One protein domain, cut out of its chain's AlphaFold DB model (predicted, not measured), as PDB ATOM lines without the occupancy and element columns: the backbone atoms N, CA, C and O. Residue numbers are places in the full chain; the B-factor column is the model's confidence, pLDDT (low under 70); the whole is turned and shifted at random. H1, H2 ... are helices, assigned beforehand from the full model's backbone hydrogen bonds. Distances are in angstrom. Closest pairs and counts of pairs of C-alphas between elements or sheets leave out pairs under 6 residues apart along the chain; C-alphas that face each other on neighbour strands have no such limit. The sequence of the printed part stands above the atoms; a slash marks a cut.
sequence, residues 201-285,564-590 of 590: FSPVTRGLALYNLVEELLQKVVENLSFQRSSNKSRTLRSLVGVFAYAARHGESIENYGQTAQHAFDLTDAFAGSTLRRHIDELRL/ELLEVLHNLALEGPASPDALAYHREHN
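This is residues 201 to 285 and 564 to 590 of the 590 residues of an uncharacterized protein of Halogeometricum borinquense (strain ATCC 700274 / DSM 11551 / JCM 10706 / KCTC 4070 / PR3) (UniProt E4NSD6). One long helix, H1, lies across H5 and meets the beginning of H2, while H2 and H5 pack side by side, running opposite ways, as the core. Short H3 sits by the later part of H2, H4 lies beyond H2 at one end of the long axis without touching another helix, and H6 meets the first half of H1, its residues 584 to 589 sticking out together with Asn 590. The 112 printed residues include six named helices, H1 to H6 in chain order, and no named strand; the class is all helix. By its radius of gyration of the C-alphas, 14.7 A, the whole is compact, though elongated in outline, with spans of 46 by 29 by 25 A.

H1, residues 203 to 224, begins with C-alpha 203 at (2.642, 19.115, 35.987), ends with C-alpha 224 at (31.432, 25.136, 23.996), and is 31.8 A long. H2, residues 237 to 250, measures 20.8 A. H5 is residues 564 to 573, 14.0 A, and H4 is residues 273 to 282, 14.4 A. H3 is residues 257 to 261, 5.7 A. H6, residues 581 to 589, measures 12.2 A and ends with C-alpha 589 at (8.654, 11.512, 15.861).

H1 and H2 are the hub, touching three helices each. H1 touches H5 with residues 210 to 218 alone, at a steep tilt of 58 degrees, the same way; the closest C-alphas, of Tyr 211 and Val 568, are 6.5 A apart. H1 touches H2 with residues 218 to 222 alone, at a steep tilt of 54 degrees, opposite ways; the closest C-alphas are those of Val 222 and Arg 238, 5.8 A. H1 touches H6 with residues 208 to 212 alone, the C-alphas of Leu 208 and Leu 583 being closest at 6.5 A. H2 and H5 touch with 22 pairs of C-alphas within 8 A, closest at Gly 242 and His 570, 4.1 A, at a shallow tilt of 33 degrees, only just short of steep. H2 and H3 only just touch, with 3 pairs of C-alphas within 8 A, closest at Ala 247 and Tyr 257, 6.2 A. H4 is close to H2 but not clearly touching, the C-alphas of Val 243 and Gly 273 being 7.4 A apart. Every O i to N i+4 pair is within hydrogen-bond range in H3, H4, H5 and H6, against 17 of 18 in H1 and 9 of 10 in H2.

The C-alphas farthest apart, of Phe 201 and Glu 282, are 46.7 A apart. Residues 286 to 563 are not printed, and C-alphas 285 and 564 are 30.8 A apart across the cut. The links H1 to H2 and H3 to H4 are long. Mean pLDDT of the printed part is 82.7; residue 201, residues 228 to 235 and residues 577 to 590 are under 70.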
ATOM      1  N   PHE A 201      -0.613  25.481  35.020       63.94
ATOM      2  CA  PHE A 201      -0.337  24.413  34.063       63.94
ATOM      3  C   PHE A 201      -0.342  23.040  34.729       63.94
ATOM      4  O   PHE A 201       0.043  22.866  35.886       63.94
ATOM      5  N   SER A 202      -0.701  22.015  33.948       71.94
ATOM      6  CA  SER A 202      -0.537  20.637  34.408       71.94
ATOM      7  C   SER A 202       0.948  20.344  34.692       71.94
ATOM      8  O   SER A 202       1.821  20.807  33.943       71.94
ATOM      9  N   PRO A 203       1.263  19.513  35.703       78.62
ATOM     10  CA  PRO A 203       2.642  19.115  35.987       78.62
ATOM     11  C   PRO A 203       3.367  18.510  34.774       78.62
ATOM     12  O   PRO A 203       4.566  18.713  34.605       78.62
ATOM     13  N   VAL A 204       2.636  17.810  33.896       76.69
ATOM     14  CA  VAL A 204       3.186  17.187  32.681       76.69
ATOM     15  C   VAL A 204       3.602  18.244  31.656       76.69
ATOM     16  O   VAL A 204       4.707  18.172  31.120       76.69
ATOM     17  N   THR A 205       2.752  19.242  31.401       70.81
ATOM     18  CA  THR A 205       3.046  20.326  30.448       70.81
ATOM     19  C   THR A 205       4.201  21.192  30.943       70.81
ATOM     20  O   THR A 205       5.128  21.469  30.180       70.81
ATOM     21  N   ARG A 206       4.192  21.557  32.234       83.38
ATOM     22  CA  ARG A 206       5.291  22.292  32.878       83.38
ATOM     23  C   ARG A 206       6.602  21.507  32.794       83.38
ATOM     24  O   ARG A 206       7.624  22.061  32.396       83.38
ATOM     25  N   GLY A 207       6.561  20.208  33.097       85.56
ATOM     26  CA  GLY A 207       7.713  19.316  32.984       85.56
ATOM     27  C   GLY A 207       8.277  19.272  31.563       85.56
ATOM     28  O   GLY A 207       9.470  19.472  31.368       85.56
ATOM     29  N   LEU A 208       7.435  19.101  30.542       81.88
ATOM     30  CA  LEU A 208       7.888  19.109  29.149       81.88
ATOM     31  C   LEU A 208       8.523  20.452  28.743       81.88
ATOM     32  O   LEU A 208       9.552  20.461  28.064       81.88
ATOM     33  N   ALA A 209       7.936  21.579  29.162       80.06
ATOM     34  CA  ALA A 209       8.476  22.914  28.905       80.06
ATOM     35  C   ALA A 209       9.877  23.090  29.506       80.06
ATOM     36  O   ALA A 209      10.780  23.584  28.822       80.06
ATOM     37  N   LEU A 210      10.051  22.632  30.748       89.44
ATOM     38  CA  LEU A 210      11.322  22.644  31.459       89.44
ATOM     39  C   LEU A 210      12.364  21.760  30.766       89.44
ATOM     40  O   LEU A 210      13.460  22.229  30.476       89.44
ATOM     41  N   TYR A 211      12.024  20.510  30.436       90.56
ATOM     42  CA  TYR A 211      12.951  19.596  29.760       90.56
ATOM     43  C   TYR A 211      13.398  20.135  28.395       90.56
ATOM     44  O   TYR A 211      14.580  20.058  28.078       90.56
ATOM     45  N   ASN A 212      12.492  20.718  27.603       85.44
ATOM     46  CA  ASN A 212      12.849  21.312  26.311       85.44
ATOM     47  C   ASN A 212      13.809  22.501  26.459       85.44
ATOM     48  O   ASN A 212      14.767  22.605  25.696       85.44
ATOM     49  N   LEU A 213      13.566  23.389  27.432       88.69
ATOM     50  CA  LEU A 213      14.441  24.536  27.678       88.69
ATOM     51  C   LEU A 213      15.818  24.079  28.180       88.69
ATOM     52  O   LEU A 213      16.842  24.489  27.640       88.69
ATOM     53  N   VAL A 214      15.859  23.185  29.171       94.56
ATOM     54  CA  VAL A 214      17.122  22.673  29.726       94.56
ATOM     55  C   VAL A 214      17.915  21.887  28.680       94.56
ATOM     56  O   VAL A 214      19.135  22.004  28.649       94.56
ATOM     57  N   GLU A 215      17.255  21.133  27.797       91.94
ATOM     58  CA  GLU A 215      17.898  20.450  26.666       91.94
ATOM     59  C   GLU A 215      18.613  21.444  25.742       91.94
ATOM     60  O   GLU A 215      19.779  21.241  25.405       91.94
ATOM     61  N   GLU A 216      17.949  22.543  25.373       90.50
ATOM     62  CA  GLU A 216      18.548  23.559  24.506       90.50
ATOM     63  C   GLU A 216      19.749  24.246  25.175       90.50
ATOM     64  O   GLU A 216      20.793  24.455  24.548       90.50
ATOM     65  N   LEU A 217      19.630  24.570  26.464       94.81
ATOM     66  CA  LEU A 217      20.720  25.170  27.231       94.81
ATOM     67  C   LEU A 217      21.898  24.202  27.392       94.81
ATOM     68  O   LEU A 217      23.050  24.594  27.199       94.81
ATOM     69  N   LEU A 218      21.623  22.933  27.697       94.69
ATOM     70  CA  LEU A 218      22.635  21.887  27.817       94.69
ATOM     71  C   LEU A 218      23.386  21.691  26.497       94.69
ATOM     72  O   LEU A 218      24.607  21.543  26.512       94.69
ATOM     73  N   GLN A 219      22.687  21.745  25.363       92.06
ATOM     74  CA  GLN A 219      23.319  21.676  24.050       92.06
ATOM     75  C   GLN A 219      24.317  22.828  23.846       92.06
ATOM     76  O   GLN A 219      25.468  22.572  23.491       92.06
ATOM     77  N   LYS A 220      23.938  24.073  24.172       93.25
ATOM     78  CA  LYS A 220      24.851  25.234  24.087       93.25
ATOM     79  C   LYS A 220      26.062  25.088  25.002       93.25
ATOM     80  O   LYS A 220      27.171  25.447  24.611       93.25
ATOM     81  N   VAL A 221      25.876  24.545  26.206       94.81
ATOM     82  CA  VAL A 221      26.990  24.247  27.116       94.81
ATOM     83  C   VAL A 221      27.941  23.238  26.472       94.81
ATOM     84  O   VAL A 221      29.139  23.490  26.379       94.81
ATOM     85  N   VAL A 222      27.422  22.109  25.991       91.56
ATOM     86  CA  VAL A 222      28.234  21.011  25.446       91.56
ATOM     87  C   VAL A 222      28.989  21.417  24.179       91.56
ATOM     88  O   VAL A 222      30.135  21.008  24.013       91.56
ATOM     89  N   GLU A 223      28.396  22.247  23.320       90.00
ATOM     90  CA  GLU A 223      29.041  22.775  22.108       90.00
ATOM     91  C   GLU A 223      30.280  23.631  22.400       90.00
ATOM     92  O   GLU A 223      31.195  23.678  21.578       90.00
ATOM     93  N   ASN A 224      30.336  24.260  23.577       89.81
ATOM     94  CA  ASN A 224      31.432  25.136  23.996       89.81
ATOM     95  C   ASN A 224      32.379  24.466  25.019       89.81
ATOM     96  O   ASN A 224      33.393  25.037  25.414       89.81
ATOM     97  N   LEU A 225      32.120  23.217  25.428       85.50
ATOM     98  CA  LEU A 225      33.022  22.441  26.287       85.50
ATOM     99  C   LEU A 225      34.040  21.658  25.443       85.50
ATOM    100  O   LEU A 225      33.731  20.600  24.906       85.50
ATOM    101  N   SER A 226      35.290  22.120  25.344       73.81
ATOM    102  CA  SER A 226      36.256  21.489  24.421       73.81
ATOM    103  C   SER A 226      37.098  20.344  25.014       73.81
ATOM    104  O   SER A 226      37.466  19.431  24.272       73.81
ATOM    105  N   PHE A 227      37.456  20.366  26.312       72.56
ATOM    106  CA  PHE A 227      38.372  19.409  26.996       72.56
ATOM    107  C   PHE A 227      39.650  19.003  26.217       72.56
ATOM    108  O   PHE A 227      40.300  18.015  26.551       72.56
ATOM    109  N   GLN A 228      40.003  19.744  25.159       62.16
ATOM    110  CA  GLN A 228      41.018  19.396  24.159       62.16
ATOM    111  C   GLN A 228      40.967  17.935  23.701       62.16
ATOM    112  O   GLN A 228      41.998  17.308  23.444       62.16
ATOM    113  N   ARG A 229      39.763  17.370  23.584       62.44
ATOM    114  CA  ARG A 229      39.638  16.027  23.033       62.44
ATOM    115  C   ARG A 229      40.019  16.124  21.559       62.44
ATOM    116  O   ARG A 229      39.281  16.671  20.745       62.44
ATOM    117  N   SER A 230      41.185  15.573  21.208       52.66
ATOM    118  CA  SER A 230      41.411  15.082  19.849       52.66
ATOM    119  C   SER A 230      40.252  14.146  19.483       52.66
ATOM    120  O   SER A 230      39.511  13.725  20.368       52.66
ATOM    121  N   SER A 231      40.061  13.833  18.202       51.47
ATOM    122  CA  SER A 231      38.926  13.097  17.594       51.47
ATOM    123  C   SER A 231      38.390  11.818  18.291       51.47
ATOM    124  O   SER A 231      37.446  11.203  17.800       51.47
ATOM    125  N   ASN A 232      38.938  11.409  19.435       53.28
ATOM    126  CA  ASN A 232      38.427  10.424  20.375       53.28
ATOM    127  C   ASN A 232      37.095  10.850  21.037       53.28
ATOM    128  O   ASN A 232      37.046  11.412  22.137       53.28
ATOM    129  N   LYS A 233      36.001  10.515  20.348       63.97
ATOM    130  CA  LYS A 233      34.599  10.725  20.742       63.97
ATOM    131  C   LYS A 233      34.008   9.591  21.598       63.97
ATOM    132  O   LYS A 233      32.795   9.479  21.686       63.97
ATOM    133  N   SER A 234      34.827   8.747  22.230       60.06
ATOM    134  CA  SER A 234      34.363   7.514  22.905       60.06
ATOM    135  C   SER A 234      33.405   7.703  24.091       60.06
ATOM    136  O   SER A 234      32.925   6.717  24.632       60.06
ATOM    137  N   ARG A 235      33.180   8.943  24.539       67.88
ATOM    138  CA  ARG A 235      32.291   9.304  25.657       67.88
ATOM    139  C   ARG A 235      31.614  10.623  25.339       67.88
ATOM    140  O   ARG A 235      32.255  11.478  24.721       67.88
ATOM    141  N   THR A 236      30.383  10.838  25.777       78.50
ATOM    142  CA  THR A 236      29.675  12.094  25.497       78.50
ATOM    143  C   THR A 236      30.144  13.189  26.461       78.50
ATOM    144  O   THR A 236      30.207  12.982  27.671       78.50
ATOM    145  N   LEU A 237      30.495  14.377  25.950       85.81
ATOM    146  CA  LEU A 237      30.799  15.546  26.802       85.81
ATOM    147  C   LEU A 237      29.582  15.978  27.624       85.81
ATOM    148  O   LEU A 237      29.725  16.499  28.723       85.81
ATOM    149  N   ARG A 238      28.391  15.668  27.116       90.00
ATOM    150  CA  ARG A 238      27.121  15.786  27.819       90.00
ATOM    151  C   ARG A 238      27.142  15.094  29.183       90.00
ATOM    152  O   ARG A 238      26.772  15.717  30.174       90.00
ATOM    153  N   SER A 239      27.670  13.868  29.257       91.12
ATOM    154  CA  SER A 239      27.740  13.130  30.522       91.12
ATOM    155  C   SER A 239      28.564  13.847  31.594       91.12
ATOM    156  O   SER A 239      28.249  13.704  32.765       91.12
ATOM    157  N   LEU A 240      29.552  14.681  31.237       92.81
ATOM    158  CA  LEU A 240      30.296  15.478  32.218       92.81
ATOM    159  C   LEU A 240      29.360  16.386  33.014       92.81
ATOM    160  O   LEU A 240      29.399  16.371  34.241       92.81
ATOM    161  N   VAL A 241      28.509  17.149  32.325       94.88
ATOM    162  CA  VAL A 241      27.546  18.042  32.982       94.88
ATOM    163  C   VAL A 241      26.600  17.224  33.863       94.88
ATOM    164  O   VAL A 241      26.344  17.611  34.998       94.88
ATOM    165  N   GLY A 242      26.173  16.051  33.382       94.75
ATOM    166  CA  GLY A 242      25.337  15.114  34.133       94.75
ATOM    167  C   GLY A 242      25.980  14.599  35.420       94.75
ATOM    168  O   GLY A 242      25.339  14.633  36.464       94.75
ATOM    169  N   VAL A 243      27.255  14.198  35.379       95.62
ATOM    170  CA  VAL A 243      28.001  13.743  36.564       95.62
ATOM    171  C   VAL A 243      28.076  14.839  37.626       95.62
ATOM    172  O   VAL A 243      27.812  14.583  38.798       95.62
ATOM    173  N   PHE A 244      28.410  16.068  37.226       97.12
ATOM    174  CA  PHE A 244      28.479  17.197  38.156       97.12
ATOM    175  C   PHE A 244      27.094  17.587  38.691       97.12
ATOM    176  O   PHE A 244      26.970  17.872  39.879       97.12
ATOM    177  N   ALA A 245      26.053  17.565  37.852       96.88
ATOM    178  CA  ALA A 245      24.690  17.885  38.269       96.88
ATOM    179  C   ALA A 245      24.150  16.841  39.257       96.88
ATOM    180  O   ALA A 245      23.548  17.199  40.269       96.88
ATOM    181  N   TYR A 246      24.431  15.558  39.009       95.50
ATOM    182  CA  TYR A 246      24.089  14.466  39.916       95.50
ATOM    183  C   TYR A 246      24.804  14.620  41.265       95.50
ATOM    184  O   TYR A 246      24.163  14.542  42.313       95.50
ATOM    185  N   ALA A 247      26.110  14.898  41.242       95.56
ATOM    186  CA  ALA A 247      26.915  15.100  42.443       95.56
ATOM    187  C   ALA A 247      26.426  16.300  43.278       95.56
ATOM    188  O   ALA A 247      26.221  16.157  44.483       95.56
ATOM    189  N   ALA A 248      26.145  17.445  42.638       95.69
ATOM    190  CA  ALA A 248      25.553  18.615  43.296       95.69
ATOM    191  C   ALA A 248      24.190  18.287  43.924       95.69
ATOM    192  O   ALA A 248      23.921  18.617  45.077       95.69
ATOM    193  N   ARG A 249      23.329  17.571  43.188       95.00
ATOM    194  CA  ARG A 249      21.972  17.217  43.631       95.00
ATOM    195  C   ARG A 249      21.953  16.350  44.889       95.00
ATOM    196  O   ARG A 249      20.996  16.439  45.669       95.00
ATOM    197  N   HIS A 250      22.961  15.498  45.047       92.25
ATOM    198  CA  HIS A 250      23.056  14.518  46.129       92.25
ATOM    199  C   HIS A 250      24.075  14.905  47.210       92.25
ATOM    200  O   HIS A 250      24.171  14.207  48.217       92.25
ATOM    201  N   GLY A 251      24.791  16.024  47.043       90.12
ATOM    202  CA  GLY A 251      25.804  16.480  47.994       90.12
ATOM    203  C   GLY A 251      26.985  15.513  48.112       90.12
ATOM    204  O   GLY A 251      27.504  15.300  49.206       90.12
ATOM    205  N   GLU A 252      27.384  14.886  47.005       90.06
ATOM    206  CA  GLU A 252      28.444  13.876  46.976       90.06
ATOM    207  C   GLU A 252      29.598  14.261  46.041       90.06
ATOM    208  O   GLU A 252      29.517  15.205  45.256       90.06
ATOM    209  N   SER A 253      30.705  13.523  46.131       91.50
ATOM    210  CA  SER A 253      31.829  13.662  45.202       91.50
ATOM    211  C   SER A 253      31.488  13.045  43.847       91.50
ATOM    212  O   SER A 253      30.924  11.949  43.783       91.50
ATOM    213  N   ILE A 254      31.963  13.665  42.761       94.31
ATOM    214  CA  ILE A 254      31.870  13.075  41.418       94.31
ATOM    215  C   ILE A 254      32.566  11.712  41.322       94.31
ATOM    216  O   ILE A 254      32.337  10.995  40.363       94.31
ATOM    217  N   GLU A 255      33.452  11.335  42.249       92.12
ATOM    218  CA  GLU A 255      34.082  10.006  42.232       92.12
ATOM    219  C   GLU A 255      33.126   8.900  42.705       92.12
ATOM    220  O   GLU A 255      33.305   7.743  42.322       92.12
ATOM    221  N   ASN A 256      32.088   9.257  43.466       91.06
ATOM    222  CA  ASN A 256      31.135   8.313  44.048       91.06
ATOM    223  C   ASN A 256      29.856   8.154  43.212       91.06
ATOM    224  O   ASN A 256      29.183   7.135  43.358       91.06
ATOM    225  N   TYR A 257      29.570   9.086  42.293       92.12
ATOM    226  CA  TYR A 257      28.306   9.114  41.542       92.12
ATOM    227  C   TYR A 257      27.974   7.796  40.843       92.12
ATOM    228  O   TYR A 257      26.829   7.367  40.837       92.12
ATOM    229  N   GLY A 258      28.972   7.110  40.275       90.12
ATOM    230  CA  GLY A 258      28.727   5.881  39.525       90.12
ATOM    231  C   GLY A 258      28.121   4.778  40.395       90.12
ATOM    232  O   GLY A 258      27.326   3.987  39.904       90.12
ATOM    233  N   GLN A 259      28.441   4.747  41.692       89.75
ATOM    234  CA  GLN A 259      27.918   3.738  42.618       89.75
ATOM    235  C   GLN A 259      26.432   3.943  42.912       89.75
ATOM    236  O   GLN A 259      25.705   2.966  43.081       89.75
ATOM    237  N   THR A 260      25.984   5.197  42.969       88.44
ATOM    238  CA  THR A 260      24.604   5.564  43.300       88.44
ATOM    239  C   THR A 260      23.745   5.676  42.036       88.44
ATOM    240  O   THR A 260      22.635   5.147  42.004       88.44
ATOM    241  N   ALA A 261      24.281   6.254  40.958       89.12
ATOM    242  CA  ALA A 261      23.577   6.484  39.699       89.12
ATOM    243  C   ALA A 261      23.377   5.212  38.851       89.12
ATOM    244  O   ALA A 261      22.372   5.107  38.157       89.12
ATOM    245  N   GLN A 262      24.257   4.203  38.921       87.88
ATOM    246  CA  GLN A 262      24.148   2.981  38.091       87.88
ATOM    247  C   GLN A 262      22.825   2.207  38.254       87.88
ATOM    248  O   GLN A 262      22.488   1.367  37.427       87.88
ATOM    249  N   HIS A 263      22.094   2.441  39.347       84.50
ATOM    250  CA  HIS A 263      20.800   1.806  39.591       84.50
ATOM    251  C   HIS A 263      19.651   2.469  38.826       84.50
ATOM    252  O   HIS A 263      18.617   1.836  38.625       84.50
ATOM    253  N   ALA A 264      19.826   3.728  38.424       84.88
ATOM    254  CA  ALA A 264      18.820   4.520  37.728       84.88
ATOM    255  C   ALA A 264      19.209   4.839  36.277       84.88
ATOM    256  O   ALA A 264      18.319   5.060  35.467       84.88
ATOM    257  N   PHE A 265      20.500   4.835  35.935       87.50
ATOM    258  CA  PHE A 265      21.014   5.284  34.638       87.50
ATOM    259  C   PHE A 265      21.869   4.215  33.958       87.50
ATOM    260  O   PHE A 265      22.630   3.507  34.626       87.50
ATOM    261  N   ASP A 266      21.821   4.162  32.625       87.44
ATOM    262  CA  ASP A 266      22.833   3.447  31.846       87.44
ATOM    263  C   ASP A 266      24.100   4.308  31.737       87.44
ATOM    264  O   ASP A 266      24.175   5.286  30.995       87.44
ATOM    265  N   LEU A 267      25.124   3.938  32.503       87.88
ATOM    266  CA  LEU A 267      26.392   4.665  32.553       87.88
ATOM    267  C   LEU A 267      27.418   4.161  31.526       87.88
ATOM    268  O   LEU A 267      28.587   4.559  31.585       87.88
ATOM    269  N   THR A 268      27.015   3.301  30.583       85.69
ATOM    270  CA  THR A 268      27.923   2.658  29.621       85.69
ATOM    271  C   THR A 268      28.748   3.661  28.827       85.69
ATOM    272  O   THR A 268      29.931   3.390  28.610       85.69
ATOM    273  N   ASP A 269      28.192   4.835  28.507       83.50
ATOM    274  CA  ASP A 269      28.845   5.919  27.752       83.50
ATOM    275  C   ASP A 269      29.207   7.155  28.598       83.50
ATOM    276  O   ASP A 269      29.830   8.103  28.099       83.50
ATOM    277  N   ALA A 270      28.898   7.133  29.897       88.62
ATOM    278  CA  ALA A 270      29.220   8.211  30.825       88.62
ATOM    279  C   ALA A 270      30.697   8.177  31.257       88.62
ATOM    280  O   ALA A 270      31.364   7.139  31.233       88.62
ATOM    281  N   PHE A 271      31.255   9.322  31.654       89.38
ATOM    282  CA  PHE A 271      32.606   9.352  32.212       89.38
ATOM    283  C   PHE A 271      32.656   8.811  33.642       89.38
ATOM    284  O   PHE A 271      31.883   9.226  34.500       89.38
ATOM    285  N   ALA A 272      33.654   7.984  33.957       91.12
ATOM    286  CA  ALA A 272      33.986   7.702  35.351       91.12
ATOM    287  C   ALA A 272      34.510   8.974  36.046       91.12
ATOM    288  O   ALA A 272      35.351   9.688  35.488       91.12
ATOM    289  N   GLY A 273      34.085   9.222  37.288       91.62
ATOM    290  CA  GLY A 273      34.492  10.406  38.057       91.62
ATOM    291  C   GLY A 273      36.004  10.554  38.213       91.62
ATOM    292  O   GLY A 273      36.558  11.634  38.022       91.62
ATOM    293  N   SER A 274      36.702   9.439  38.440       91.31
ATOM    294  CA  SER A 274      38.168   9.403  38.524       91.31
ATOM    295  C   SER A 274      38.853   9.814  37.214       91.31
ATOM    296  O   SER A 274      39.925  10.426  37.232       91.31
ATOM    297  N   THR A 275      38.223   9.528  36.068       89.88
ATOM    298  CA  THR A 275      38.711   9.944  34.748       89.88
ATOM    299  C   THR A 275      38.516  11.441  34.549       89.88
ATOM    300  O   THR A 275      39.467  12.111  34.146       89.88
ATOM    301  N   LEU A 276      37.342  11.983  34.896       91.00
ATOM    302  CA  LEU A 276      37.098  13.433  34.874       91.00
ATOM    303  C   LEU A 276      38.101  14.168  35.760       91.00
ATOM    304  O   LEU A 276      38.766  15.089  35.295       91.00
ATOM    305  N   ARG A 277      38.283  13.708  37.002       91.56
ATOM    306  CA  ARG A 277      39.237  14.292  37.950       91.56
ATOM    307  C   ARG A 277      40.654  14.338  37.382       91.56
ATOM    308  O   ARG A 277      41.299  15.377  37.457       91.56
ATOM    309  N   ARG A 278      41.136  13.231  36.803       90.31
ATOM    310  CA  ARG A 278      42.475  13.172  36.195       90.31
ATOM    311  C   ARG A 278      42.621  14.189  35.064       90.31
ATOM    312  O   ARG A 278      43.613  14.904  35.031       90.31
ATOM    313  N   HIS A 279      41.630  14.284  34.180       89.81
ATOM    314  CA  HIS A 279      41.668  15.253  33.085       89.81
ATOM    315  C   HIS A 279      41.615  16.698  33.580       89.81
ATOM    316  O   HIS A 279      42.372  17.525  33.088       89.81
ATOM    317  N   ILE A 280      40.778  16.998  34.574       92.12
ATOM    318  CA  ILE A 280      40.685  18.334  35.173       92.12
ATOM    319  C   ILE A 280      42.016  18.737  35.824       92.12
ATOM    320  O   ILE A 280      42.468  19.863  35.644       92.12
ATOM    321  N   ASP A 281      42.670  17.818  36.539       91.31
ATOM    322  CA  ASP A 281      43.970  18.068  37.173       91.31
ATOM    323  C   ASP A 281      45.082  18.403  36.162       91.31
ATOM    324  O   ASP A 281      46.042  19.089  36.514       91.31
ATOM    325  N   GLU A 282      44.973  17.904  34.928       90.50
ATOM    326  CA  GLU A 282      45.923  18.135  33.832       90.50
ATOM    327  C   GLU A 282      45.660  19.465  33.091       90.50
ATOM    328  O   GLU A 282      46.507  19.921  32.314       90.50
ATOM    329  N   LEU A 283      44.515  20.122  33.330       90.81
ATOM    330  CA  LEU A 283      44.178  21.395  32.692       90.81
ATOM    331  C   LEU A 283      44.994  22.556  33.266       90.81
ATOM    332  O   LEU A 283      45.249  22.675  34.465       90.81
ATOM    333  N   ARG A 284      45.349  23.495  32.387       92.06
ATOM    334  CA  ARG A 284      45.873  24.802  32.794       92.06
ATOM    335  C   ARG A 284      44.710  25.726  33.157       92.06
ATOM    336  O   ARG A 284      43.696  25.711  32.470       92.06
ATOM    337  N   LEU A 285      44.893  26.583  34.166       92.31
ATOM    338  CA  LEU A 285      43.857  27.524  34.628       92.31
ATOM    339  C   LEU A 285      43.268  28.377  33.498       92.31
ATOM    340  O   LEU A 285      42.063  28.363  33.310       92.31
ATOM    341  N   GLU A 564      15.164  20.681  41.359       95.00
ATOM    342  CA  GLU A 564      14.449  20.324  40.142       95.00
ATOM    343  C   GLU A 564      15.306  20.569  38.895       95.00
ATOM    344  O   GLU A 564      15.418  19.676  38.063       95.00
ATOM    345  N   LEU A 565      15.988  21.714  38.794       96.88
ATOM    346  CA  LEU A 565      16.912  21.961  37.685       96.88
ATOM    347  C   LEU A 565      18.006  20.894  37.609       96.88
ATOM    348  O   LEU A 565      18.258  20.351  36.534       96.88
ATOM    349  N   LEU A 566      18.676  20.617  38.732       96.75
ATOM    350  CA  LEU A 566      19.745  19.621  38.768       96.75
ATOM    351  C   LEU A 566      19.213  18.234  38.395       96.75
ATOM    352  O   LEU A 566      19.890  17.512  37.667       96.75
ATOM    353  N   GLU A 567      17.995  17.901  38.839       94.50
ATOM    354  CA  GLU A 567      17.294  16.668  38.484       94.50
ATOM    355  C   GLU A 567      17.079  16.544  36.975       94.50
ATOM    356  O   GLU A 567      17.443  15.539  36.369       94.50
ATOM    357  N   VAL A 568      16.543  17.586  36.339       95.06
ATOM    358  CA  VAL A 568      16.333  17.600  34.887       95.06
ATOM    359  C   VAL A 568      17.663  17.560  34.134       95.06
ATOM    360  O   VAL A 568      17.785  16.819  33.161       95.06
ATOM    361  N   LEU A 569      18.679  18.299  34.593       95.44
ATOM    362  CA  LEU A 569      20.007  18.318  33.975       95.44
ATOM    363  C   LEU A 569      20.659  16.937  33.967       95.44
ATOM    364  O   LEU A 569      21.114  16.502  32.909       95.44
ATOM    365  N   HIS A 570      20.715  16.243  35.110       93.25
ATOM    366  CA  HIS A 570      21.352  14.924  35.156       93.25
ATOM    367  C   HIS A 570      20.517  13.867  34.422       93.25
ATOM    368  O   HIS A 570      21.097  13.075  33.682       93.25
ATOM    369  N   ASN A 571      19.180  13.950  34.465       92.75
ATOM    370  CA  ASN A 571      18.303  13.087  33.669       92.75
ATOM    371  C   ASN A 571      18.503  13.267  32.164       92.75
ATOM    372  O   ASN A 571      18.618  12.291  31.426       92.75
ATOM    373  N   LEU A 572      18.592  14.505  31.687       92.00
ATOM    374  CA  LEU A 572      18.850  14.785  30.279       92.00
ATOM    375  C   LEU A 572      20.267  14.398  29.860       92.00
ATOM    376  O   LEU A 572      20.466  13.947  28.731       92.00
ATOM    377  N   ALA A 573      21.255  14.613  30.726       92.25
ATOM    378  CA  ALA A 573      22.660  14.421  30.399       92.25
ATOM    379  C   ALA A 573      23.131  12.961  30.470       92.25
ATOM    380  O   ALA A 573      24.078  12.608  29.766       92.25
ATOM    381  N   LEU A 574      22.481  12.146  31.305       90.44
ATOM    382  CA  LEU A 574      22.771  10.723  31.519       90.44
ATOM    383  C   LEU A 574      21.693   9.795  30.931       90.44
ATOM    384  O   LEU A 574      21.699   8.609  31.234       90.44
ATOM    385  N   GLU A 575      20.771  10.331  30.123       84.31
ATOM    386  CA  GLU A 575      19.693   9.566  29.469       84.31
ATOM    387  C   GLU A 575      18.810   8.790  30.468       84.31
ATOM    388  O   GLU A 575      18.510   7.610  30.309       84.31
ATOM    389  N   GLY A 576      18.402   9.479  31.535       75.06
ATOM    390  CA  GLY A 576      17.654   8.907  32.647       75.06
ATOM    391  C   GLY A 576      16.206   8.509  32.345       75.06
ATOM    392  O   GLY A 576      15.571   9.064  31.446       75.06
ATOM    393  N   PRO A 577      15.627   7.619  33.174       65.50
ATOM    394  CA  PRO A 577      14.294   7.041  32.988       65.50
ATOM    395  C   PRO A 577      13.144   8.018  33.282       65.50
ATOM    396  O   PRO A 577      11.994   7.716  32.985       65.50
ATOM    397  N   ALA A 578      13.429   9.177  33.884       61.53
ATOM    398  CA  ALA A 578      12.427  10.144  34.333       61.53
ATOM    399  C   ALA A 578      12.058  11.210  33.280       61.53
ATOM    400  O   ALA A 578      11.430  12.213  33.616       61.53
ATOM    401  N   SER A 579      12.455  11.048  32.012       59.56
ATOM    402  CA  SER A 579      12.011  11.967  30.958       59.56
ATOM    403  C   SER A 579      10.496  11.849  30.745       59.56
ATOM    404  O   SER A 579      10.009  10.724  30.648       59.56
ATOM    405  N   PRO A 580       9.743  12.960  30.612       59.72
ATOM    406  CA  PRO A 580       8.317  12.890  30.297       59.72
ATOM    407  C   PRO A 580       8.067  12.048  29.035       59.72
ATOM    408  O   PRO A 580       8.755  12.253  28.035       59.72
ATOM    409  N   ASP A 581       7.047  11.179  29.024       57.12
ATOM    410  CA  ASP A 581       6.677  10.365  27.844       57.12
ATOM    411  C   ASP A 581       6.501  11.218  26.576       57.12
ATOM    412  O   ASP A 581       6.790  10.790  25.462       57.12
ATOM    413  N   ALA A 582       6.043  12.461  26.743       47.62
ATOM    414  CA  ALA A 582       5.907  13.431  25.663       47.62
ATOM    415  C   ALA A 582       7.257  13.845  25.048       47.62
ATOM    416  O   ALA A 582       7.331  14.092  23.847       47.62
ATOM    417  N   LEU A 583       8.326  13.906  25.847       56.28
ATOM    418  CA  LEU A 583       9.679  14.174  25.363       56.28
ATOM    419  C   LEU A 583      10.229  12.970  24.589       56.28
ATOM    420  O   LEU A 583      10.819  13.163  23.529       56.28
ATOM    421  N   ALA A 584      10.001  11.748  25.083       60.12
ATOM    422  CA  ALA A 584      10.356  10.522  24.364       60.12
ATOM    423  C   ALA A 584       9.626  10.451  23.013       60.12
ATOM    424  O   ALA A 584      10.264  10.327  21.971       60.12
ATOM    425  N   TYR A 585       8.311  10.695  23.012       49.66
ATOM    426  CA  TYR A 585       7.511  10.795  21.790       49.66
ATOM    427  C   TYR A 585       8.064  11.852  20.821       49.66
ATOM    428  O   TYR A 585       8.236  11.569  19.638       49.66
ATOM    429  N   HIS A 586       8.405  13.048  21.314       53.06
ATOM    430  CA  HIS A 586       9.002  14.099  20.488       53.06
ATOM    431  C   HIS A 586      10.365  13.728  19.902       53.06
ATOM    432  O   HIS A 586      10.653  14.167  18.795       53.06
ATOM    433  N   ARG A 587      11.201  12.969  20.620       61.38
ATOM    434  CA  ARG A 587      12.498  12.488  20.113       61.38
ATOM    435  C   ARG A 587      12.348  11.389  19.060       61.38
ATOM    436  O   ARG A 587      13.226  11.235  18.226       61.38
ATOM    437  N   GLU A 588      11.266  10.619  19.120       51.12
ATOM    438  CA  GLU A 588      11.002   9.515  18.189       51.12
ATOM    439  C   GLU A 588      10.282   9.955  16.902       51.12
ATOM    440  O   GLU A 588      10.353   9.251  15.897       51.12
ATOM    441  N   HIS A 589       9.574  11.091  16.930       40.34
ATOM    442  CA  HIS A 589       8.654  11.512  15.861       40.34
ATOM    443  C   HIS A 589       9.007  12.858  15.200       40.34
ATOM    444  O   HIS A 589       8.268  13.303  14.321       40.34
ATOM    445  N   ASN A 590      10.118  13.486  15.594       38.81
ATOM    446  CA  ASN A 590      10.751  14.626  14.916       38.81
ATOM    447  C   ASN A 590      12.197  14.268  14.581       38.81
ATOM    448  O   ASN A 590      12.697  14.788  13.559       38.81
TER     449      ASN A 590